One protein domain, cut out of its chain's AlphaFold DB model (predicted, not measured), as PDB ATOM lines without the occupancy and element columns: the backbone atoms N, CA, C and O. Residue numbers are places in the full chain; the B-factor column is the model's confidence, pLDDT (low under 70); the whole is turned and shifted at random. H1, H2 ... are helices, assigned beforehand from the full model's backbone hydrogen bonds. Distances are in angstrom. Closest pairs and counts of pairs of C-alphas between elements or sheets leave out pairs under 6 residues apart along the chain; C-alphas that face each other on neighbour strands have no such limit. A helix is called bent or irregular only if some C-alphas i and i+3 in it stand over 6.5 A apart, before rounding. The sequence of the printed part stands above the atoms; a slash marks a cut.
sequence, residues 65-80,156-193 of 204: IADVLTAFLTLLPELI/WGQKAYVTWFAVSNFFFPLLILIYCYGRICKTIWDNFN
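AT A GLANCE: This is residues 65 to 80 and 156 to 193 of the 204 residues of a protein of Caligus rogercresseyi (UniProt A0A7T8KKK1). Look first for one long helix, H2, with a shorter helix, H1, alongside the part of it that comes before residue 178, the two side by side, running opposite ways and loosely paired. The far part of the long helix, residues 178 to 193, sticks out alone, and H2 makes the long axis of a rod. The printed part has 54 residues with two named helices, in the order H1, H2, and no named strand; the class is all helix. The whole is extended, with a radius of gyration of the C-alphas of 16.1 A and spans of 52 by 22 by 9 A.

HOW THE PARTS SIT: Start with H2, residues 157 to 193, and then look across to H1, residues 65 to 80. They are close but not clearly touching, with 2 pairs of C-alphas within 8 A. Their closest C-alphas are those of Val 68 and Phe 170, 7.6 A apart. Their lines stand at a shallow tilt of 16 degrees, and they run opposite ways. Along the backbones, 32 of 33 O i to N i+4 pairs in H2 and 10 of 12 in H1 are within hydrogen-bond range.

IN THESE COORDINATES: Find C-alpha 157 at (281.702, 174.200, 251.457); from there H2 runs 52.1 A to C-alpha 193 at (310.036, 211.619, 228.914). It is neither bent nor irregular, but only just: C-alphas 170 and 173 are 6.1 A apart. H1 runs 21.4 A from C-alpha 65 at (307.624, 188.123, 246.085) to C-alpha 80, and is likewise neither bent nor irregular, but only just: C-alphas 74 and 77 are 6.1 A apart.

THE WHOLE: The two C-alphas farthest apart, those of Trp 156 and Asn 193, are 52.9 A from each other. Residues 81 to 155 are not printed, and C-alphas 80 and 156 are 14.4 A apart across the cut. The mean pLDDT of the printed part is 79.2; look for values under 70 at residues 156 to 159.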
ATOM      1  N   ILE A  65     308.121 189.199 246.951       83.62
ATOM      2  CA  ILE A  65     307.624 188.123 246.085       83.62
ATOM      3  C   ILE A  65     308.132 186.765 246.575       83.62
ATOM      4  O   ILE A  65     307.346 185.826 246.638       83.62
ATOM      5  N   ALA A  66     309.410 186.647 246.946       86.25
ATOM      6  CA  ALA A  66     309.975 185.400 247.452       86.25
ATOM      7  C   ALA A  66     309.328 184.957 248.773       86.25
ATOM      8  O   ALA A  66     309.016 183.778 248.906       86.25
ATOM      9  N   ASP A  67     309.061 185.867 249.712       85.88
ATOM     10  CA  ASP A  67     308.395 185.546 250.983       85.88
ATOM     11  C   ASP A  67     306.950 185.078 250.765       85.88
ATOM     12  O   ASP A  67     306.524 184.063 251.323       85.88
ATOM     13  N   VAL A  68     306.205 185.764 249.891       83.75
ATOM     14  CA  VAL A  68     304.831 185.379 249.524       83.75
ATOM     15  C   VAL A  68     304.812 184.040 248.782       83.75
ATOM     16  O   VAL A  68     303.975 183.185 249.078       83.75
ATOM     17  N   LEU A  69     305.747 183.815 247.853       80.94
ATOM     18  CA  LEU A  69     305.906 182.528 247.169       80.94
ATOM     19  C   LEU A  69     306.332 181.423 248.134       80.94
ATOM     20  O   LEU A  69     305.846 180.308 248.007       80.94
ATOM     21  N   THR A  70     307.190 181.706 249.112       84.62
ATOM     22  CA  THR A  70     307.624 180.725 250.117       84.62
ATOM     23  C   THR A  70     306.455 180.333 251.017       84.62
ATOM     24  O   THR A  70     306.221 179.146 251.238       84.62
ATOM     25  N   ALA A  71     305.650 181.302 251.466       82.50
ATOM     26  CA  ALA A  71     304.412 181.030 252.194       82.50
ATOM     27  C   ALA A  71     303.424 180.215 251.342       82.50
ATOM     28  O   ALA A  71     302.803 179.274 251.822       82.50
ATOM     29  N   PHE A  72     303.316 180.515 250.049       81.44
ATOM     30  CA  PHE A  72     302.452 179.776 249.133       81.44
ATOM     31  C   PHE A  72     302.933 178.344 248.875       81.44
ATOM     32  O   PHE A  72     302.149 177.411 248.996       81.44
ATOM     33  N   LEU A  73     304.210 178.149 248.553       79.81
ATOM     34  CA  LEU A  73     304.803 176.841 248.267       79.81
ATOM     35  C   LEU A  73     304.861 175.938 249.503       79.81
ATOM     36  O   LEU A  73     304.967 174.729 249.344       79.81
ATOM     37  N   THR A  74     304.771 176.498 250.711       81.19
ATOM     38  CA  THR A  74     304.651 175.733 251.963       81.19
ATOM     39  C   THR A  74     303.196 175.457 252.347       81.19
ATOM     40  O   THR A  74     302.900 174.374 252.842       81.19
ATOM     41  N   LEU A  75     302.263 176.370 252.058       81.19
ATOM     42  CA  LEU A  75     300.828 176.177 252.317       81.19
ATOM     43  C   LEU A  75     300.120 175.334 251.248       81.19
ATOM     44  O   LEU A  75     299.141 174.653 251.549       81.19
ATOM     45  N   LEU A  76     300.593 175.363 250.002       75.12
ATOM     46  CA  LEU A  76     300.039 174.567 248.910       75.12
ATOM     47  C   LEU A  76     300.121 173.061 249.185       75.12
ATOM     48  O   LEU A  76     299.100 172.411 249.014       75.12
ATOM     49  N   PRO A  77     301.265 172.478 249.590       74.81
ATOM     50  CA  PRO A  77     301.367 171.056 249.903       74.81
ATOM     51  C   PRO A  77     300.406 170.628 251.009       74.81
ATOM     52  O   PRO A  77     299.717 169.626 250.853       74.81
ATOM     53  N   GLU A  78     300.290 171.423 252.072       79.12
ATOM     54  CA  GLU A  78     299.351 171.196 253.180       79.12
ATOM     55  C   GLU A  78     297.892 171.212 252.692       79.12
ATOM     56  O   GLU A  78     297.074 170.344 253.025       79.12
ATOM     57  N   LEU A  79     297.572 172.171 251.819       74.12
ATOM     58  CA  LEU A  79     296.248 172.308 251.229       74.12
ATOM     59  C   LEU A  79     295.946 171.191 250.218       74.12
ATOM     60  O   LEU A  79     294.845 170.647 250.214       74.12
ATOM     61  N   ILE A  80     296.921 170.820 249.387       72.06
ATOM     62  CA  ILE A  80     296.827 169.750 248.388       72.06
ATOM     63  C   ILE A  80     296.686 168.403 249.083       72.06
ATOM     64  O   ILE A  80     295.870 167.597 248.642       72.06
ATOM     65  N   TRP A 156     282.078 170.124 250.102       60.00
ATOM     66  CA  TRP A 156     282.568 171.180 249.209       60.00
ATOM     67  C   TRP A 156     282.629 172.565 249.863       60.00
ATOM     68  O   TRP A 156     283.456 173.372 249.457       60.00
ATOM     69  N   GLY A 157     281.815 172.852 250.883       69.94
ATOM     70  CA  GLY A 157     281.702 174.200 251.457       69.94
ATOM     71  C   GLY A 157     282.956 174.631 252.217       69.94
ATOM     72  O   GLY A 157     283.501 175.705 251.974       69.94
ATOM     73  N   GLN A 158     283.474 173.755 253.082       58.53
ATOM     74  CA  GLN A 158     284.699 174.023 253.839       58.53
ATOM     75  C   GLN A 158     285.939 174.031 252.931       58.53
ATOM     76  O   GLN A 158     286.816 174.876 253.094       58.53
ATOM     77  N   LYS A 159     285.987 173.148 251.922       64.25
ATOM     78  CA  LYS A 159     287.074 173.116 250.931       64.25
ATOM     79  C   LYS A 159     287.071 174.366 250.046       64.25
ATOM     80  O   LYS A 159     288.123 174.965 249.860       64.25
ATOM     81  N   ALA A 160     285.904 174.790 249.561       77.88
ATOM     82  CA  ALA A 160     285.750 175.994 248.747       77.88
ATOM     83  C   ALA A 160     286.051 177.277 249.533       77.88
ATOM     84  O   ALA A 160     286.665 178.196 249.000       77.88
ATOM     85  N   TYR A 161     285.657 177.339 250.808       75.50
ATOM     86  CA  TYR A 161     285.951 178.487 251.662       75.50
ATOM     87  C   TYR A 161     287.458 178.654 251.889       75.50
ATOM     88  O   TYR A 161     287.988 179.754 251.742       75.50
ATOM     89  N   VAL A 162     288.163 177.559 252.192       76.25
ATOM     90  CA  VAL A 162     289.614 177.593 252.426       76.25
ATOM     91  C   VAL A 162     290.380 177.929 251.146       76.25
ATOM     92  O   VAL A 162     291.296 178.750 251.192       76.25
ATOM     93  N   THR A 163     290.005 177.362 249.995       77.62
ATOM     94  CA  THR A 163     290.659 177.697 248.718       77.62
ATOM     95  C   THR A 163     290.397 179.143 248.319       77.62
ATOM     96  O   THR A 163     291.336 179.848 247.962       77.62
ATOM     97  N   TRP A 164     289.160 179.625 248.444       77.88
ATOM     98  CA  TRP A 164     288.817 181.017 248.156       77.88
ATOM     99  C   TRP A 164     289.552 181.999 249.071       77.88
ATOM    100  O   TRP A 164     290.036 183.031 248.608       77.88
ATOM    101  N   PHE A 165     289.674 181.673 250.359       78.69
ATOM    102  CA  PHE A 165     290.424 182.471 251.322       78.69
ATOM    103  C   PHE A 165     291.920 182.511 250.982       78.69
ATOM    104  O   PHE A 165     292.499 183.595 250.932       78.69
ATOM    105  N   ALA A 166     292.530 181.361 250.678       78.69
ATOM    106  CA  ALA A 166     293.937 181.272 250.280       78.69
ATOM    107  C   ALA A 166     294.218 182.043 248.979       78.69
ATOM    108  O   ALA A 166     295.191 182.790 248.893       78.69
ATOM    109  N   VAL A 167     293.324 181.921 247.994       79.69
ATOM    110  CA  VAL A 167     293.363 182.684 246.742       79.69
ATOM    111  C   VAL A 167     293.239 184.180 247.047       79.69
ATOM    112  O   VAL A 167     294.100 184.962 246.658       79.69
ATOM    113  N   SER A 168     292.238 184.602 247.814       81.94
ATOM    114  CA  SER A 168     292.020 186.022 248.124       81.94
ATOM    115  C   SER A 168     293.219 186.647 248.841       81.94
ATOM    116  O   SER A 168     293.696 187.699 248.422       81.94
ATOM    117  N   ASN A 169     293.771 185.977 249.856       79.12
ATOM    118  CA  ASN A 169     294.936 186.472 250.595       79.12
ATOM    119  C   ASN A 169     296.240 186.470 249.785       79.12
ATOM    120  O   ASN A 169     297.182 187.140 250.189       79.12
ATOM    121  N   PHE A 170     296.315 185.751 248.664       77.50
ATOM    122  CA  PHE A 170     297.480 185.742 247.776       77.50
ATOM    123  C   PHE A 170     297.340 186.756 246.636       77.50
ATOM    124  O   PHE A 170     298.218 187.587 246.405       77.50
ATOM    125  N   PHE A 171     296.206 186.731 245.936       81.44
ATOM    126  CA  PHE A 171     295.975 187.588 244.778       81.44
ATOM    127  C   PHE A 171     295.757 189.049 245.175       81.44
ATOM    128  O   PHE A 171     296.231 189.941 244.477       81.44
ATOM    129  N   PHE A 172     295.103 189.322 246.306       84.19
ATOM    130  CA  PHE A 172     294.849 190.692 246.754       84.19
ATOM    131  C   PHE A 172     296.136 191.502 247.029       84.19
ATOM    132  O   PHE A 172     296.287 192.569 246.427       84.19
ATOM    133  N   PRO A 173     297.109 191.031 247.838       81.69
ATOM    134  CA  PRO A 173     298.362 191.759 248.040       81.69
ATOM    135  C   PRO A 173     299.217 191.839 246.768       81.69
ATOM    136  O   PRO A 173     299.831 192.878 246.532       81.69
ATOM    137  N   LEU A 174     299.217 190.812 245.908       83.06
ATOM    138  CA  LEU A 174     299.933 190.869 244.628       83.06
ATOM    139  C   LEU A 174     299.359 191.933 243.688       83.06
ATOM    140  O   LEU A 174     300.115 192.713 243.111       83.06
ATOM    141  N   LEU A 175     298.034 192.014 243.560       87.12
ATOM    142  CA  LEU A 175     297.378 193.013 242.714       87.12
ATOM    143  C   LEU A 175     297.612 194.438 243.231       87.12
ATOM    144  O   LEU A 175     297.878 195.337 242.432       87.12
ATOM    145  N   ILE A 176     297.573 194.644 244.552       89.00
ATOM    146  CA  ILE A 176     297.883 195.944 245.168       89.00
ATOM    147  C   ILE A 176     299.338 196.331 244.906       89.00
ATOM    148  O   ILE A 176     299.598 197.466 244.502       89.00
ATOM    149  N   LEU A 177     300.283 195.405 245.095       84.56
ATOM    150  CA  LEU A 177     301.700 195.660 244.837       84.56
ATOM    151  C   LEU A 177     301.936 196.024 243.371       84.56
ATOM    152  O   LEU A 177     302.551 197.055 243.111       84.56
ATOM    153  N   ILE A 178     301.385 195.255 242.425       86.19
ATOM    154  CA  ILE A 178     301.492 195.525 240.983       86.19
ATOM    155  C   ILE A 178     300.891 196.889 240.632       86.19
ATOM    156  O   ILE A 178     301.507 197.664 239.900       86.19
ATOM    157  N   TYR A 179     299.709 197.213 241.161       89.62
ATOM    158  CA  TYR A 179     299.039 198.478 240.873       89.62
ATOM    159  C   TYR A 179     299.825 199.677 241.415       89.62
ATOM    160  O   TYR A 179     300.121 200.617 240.674       89.62
ATOM    161  N   CYS A 180     300.201 199.636 242.694       84.06
ATOM    162  CA  CYS A 180     300.950 200.710 243.337       84.06
ATOM    163  C   CYS A 180     302.316 200.905 242.669       84.06
ATOM    164  O   CYS A 180     302.662 202.034 242.319       84.06
ATOM    165  N   TYR A 181     303.053 199.822 242.395       81.00
ATOM    166  CA  TYR A 181     304.322 199.901 241.669       81.00
ATOM    167  C   TYR A 181     304.144 200.417 240.240       81.00
ATOM    168  O   TYR A 181     304.894 201.293 239.817       81.00
ATOM    169  N   GLY A 182     303.131 199.949 239.507       86.19
ATOM    170  CA  GLY A 182     302.861 200.397 238.141       86.19
ATOM    171  C   GLY A 182     302.571 201.897 238.065       86.19
ATOM    172  O   GLY A 182     303.092 202.589 237.190       86.19
ATOM    173  N   ARG A 183     301.802 202.434 239.020       82.69
ATOM    174  CA  ARG A 183     301.520 203.876 239.116       82.69
ATOM    175  C   ARG A 183     302.780 204.689 239.411       82.69
ATOM    176  O   ARG A 183     302.967 205.745 238.805       82.69
ATOM    177  N   ILE A 184     303.645 204.195 240.295       84.56
ATOM    178  CA  ILE A 184     304.919 204.842 240.630       84.56
ATOM    179  C   ILE A 184     305.848 204.833 239.408       84.56
ATOM    180  O   ILE A 184     306.329 205.890 238.999       84.56
ATOM    181  N   CYS A 185     306.030 203.680 238.758       79.56
ATOM    182  CA  CYS A 185     306.870 203.545 237.568       79.56
ATOM    183  C   CYS A 185     306.369 204.402 236.402       79.56
ATOM    184  O   CYS A 185     307.176 205.064 235.753       79.56
ATOM    185  N   LYS A 186     305.052 204.453 236.170       80.31
ATOM    186  CA  LYS A 186     304.455 205.306 235.133       80.31
ATOM    187  C   LYS A 186     304.701 206.789 235.420       80.31
ATOM    188  O   LYS A 186     305.161 207.509 234.545       80.31
ATOM    189  N   THR A 187     304.486 207.225 236.664       80.25
ATOM    190  CA  THR A 187     304.751 208.616 237.077       80.25
ATOM    191  C   THR A 187     306.215 208.994 236.852       80.25
ATOM    192  O   THR A 187     306.509 210.094 236.389       80.25
ATOM    193  N   ILE A 188     307.145 208.086 237.153       78.62
ATOM    194  CA  ILE A 188     308.579 208.302 236.937       78.62
ATOM    195  C   ILE A 188     308.901 208.350 235.436       78.62
ATOM    196  O   ILE A 188     309.620 209.248 235.005       78.62
ATOM    197  N   TRP A 189     308.344 207.437 234.638       77.31
ATOM    198  CA  TRP A 189     308.549 207.380 233.189       77.31
ATOM    199  C   TRP A 189     308.074 208.653 232.484       77.31
ATOM    200  O   TRP A 189     308.826 209.257 231.719       77.31
ATOM    201  N   ASP A 190     306.871 209.119 232.817       78.38
ATOM    202  CA  ASP A 190     306.298 210.339 232.244       78.38
ATOM    203  C   ASP A 190     307.139 211.579 232.624       78.38
ATOM    204  O   ASP A 190     307.335 212.489 231.814       78.38
ATOM    205  N   ASN A 191     307.735 211.585 233.827       71.56
ATOM    206  CA  ASN A 191     308.672 212.625 234.267       71.56
ATOM    207  C   ASN A 191     310.026 212.583 233.534       71.56
ATOM    208  O   ASN A 191     310.621 213.639 233.316       71.56
ATOM    209  N   PHE A 192     310.527 211.402 233.159       72.31
ATOM    210  CA  PHE A 192     311.738 211.284 232.337       72.31
ATOM    211  C   PHE A 192     311.479 211.731 230.899       72.31
ATOM    212  O   PHE A 192     312.259 212.511 230.359       72.31
ATOM    213  N   ASN A 193     310.360 211.312 230.307       71.50
ATOM    214  CA  ASN A 193     310.036 211.619 228.914       71.50
ATOM    215  C   ASN A 193     309.686 213.101 228.692       71.50
ATOM    216  O   ASN A 193     309.914 213.626 227.612       71.50
TER     217      ASN A 193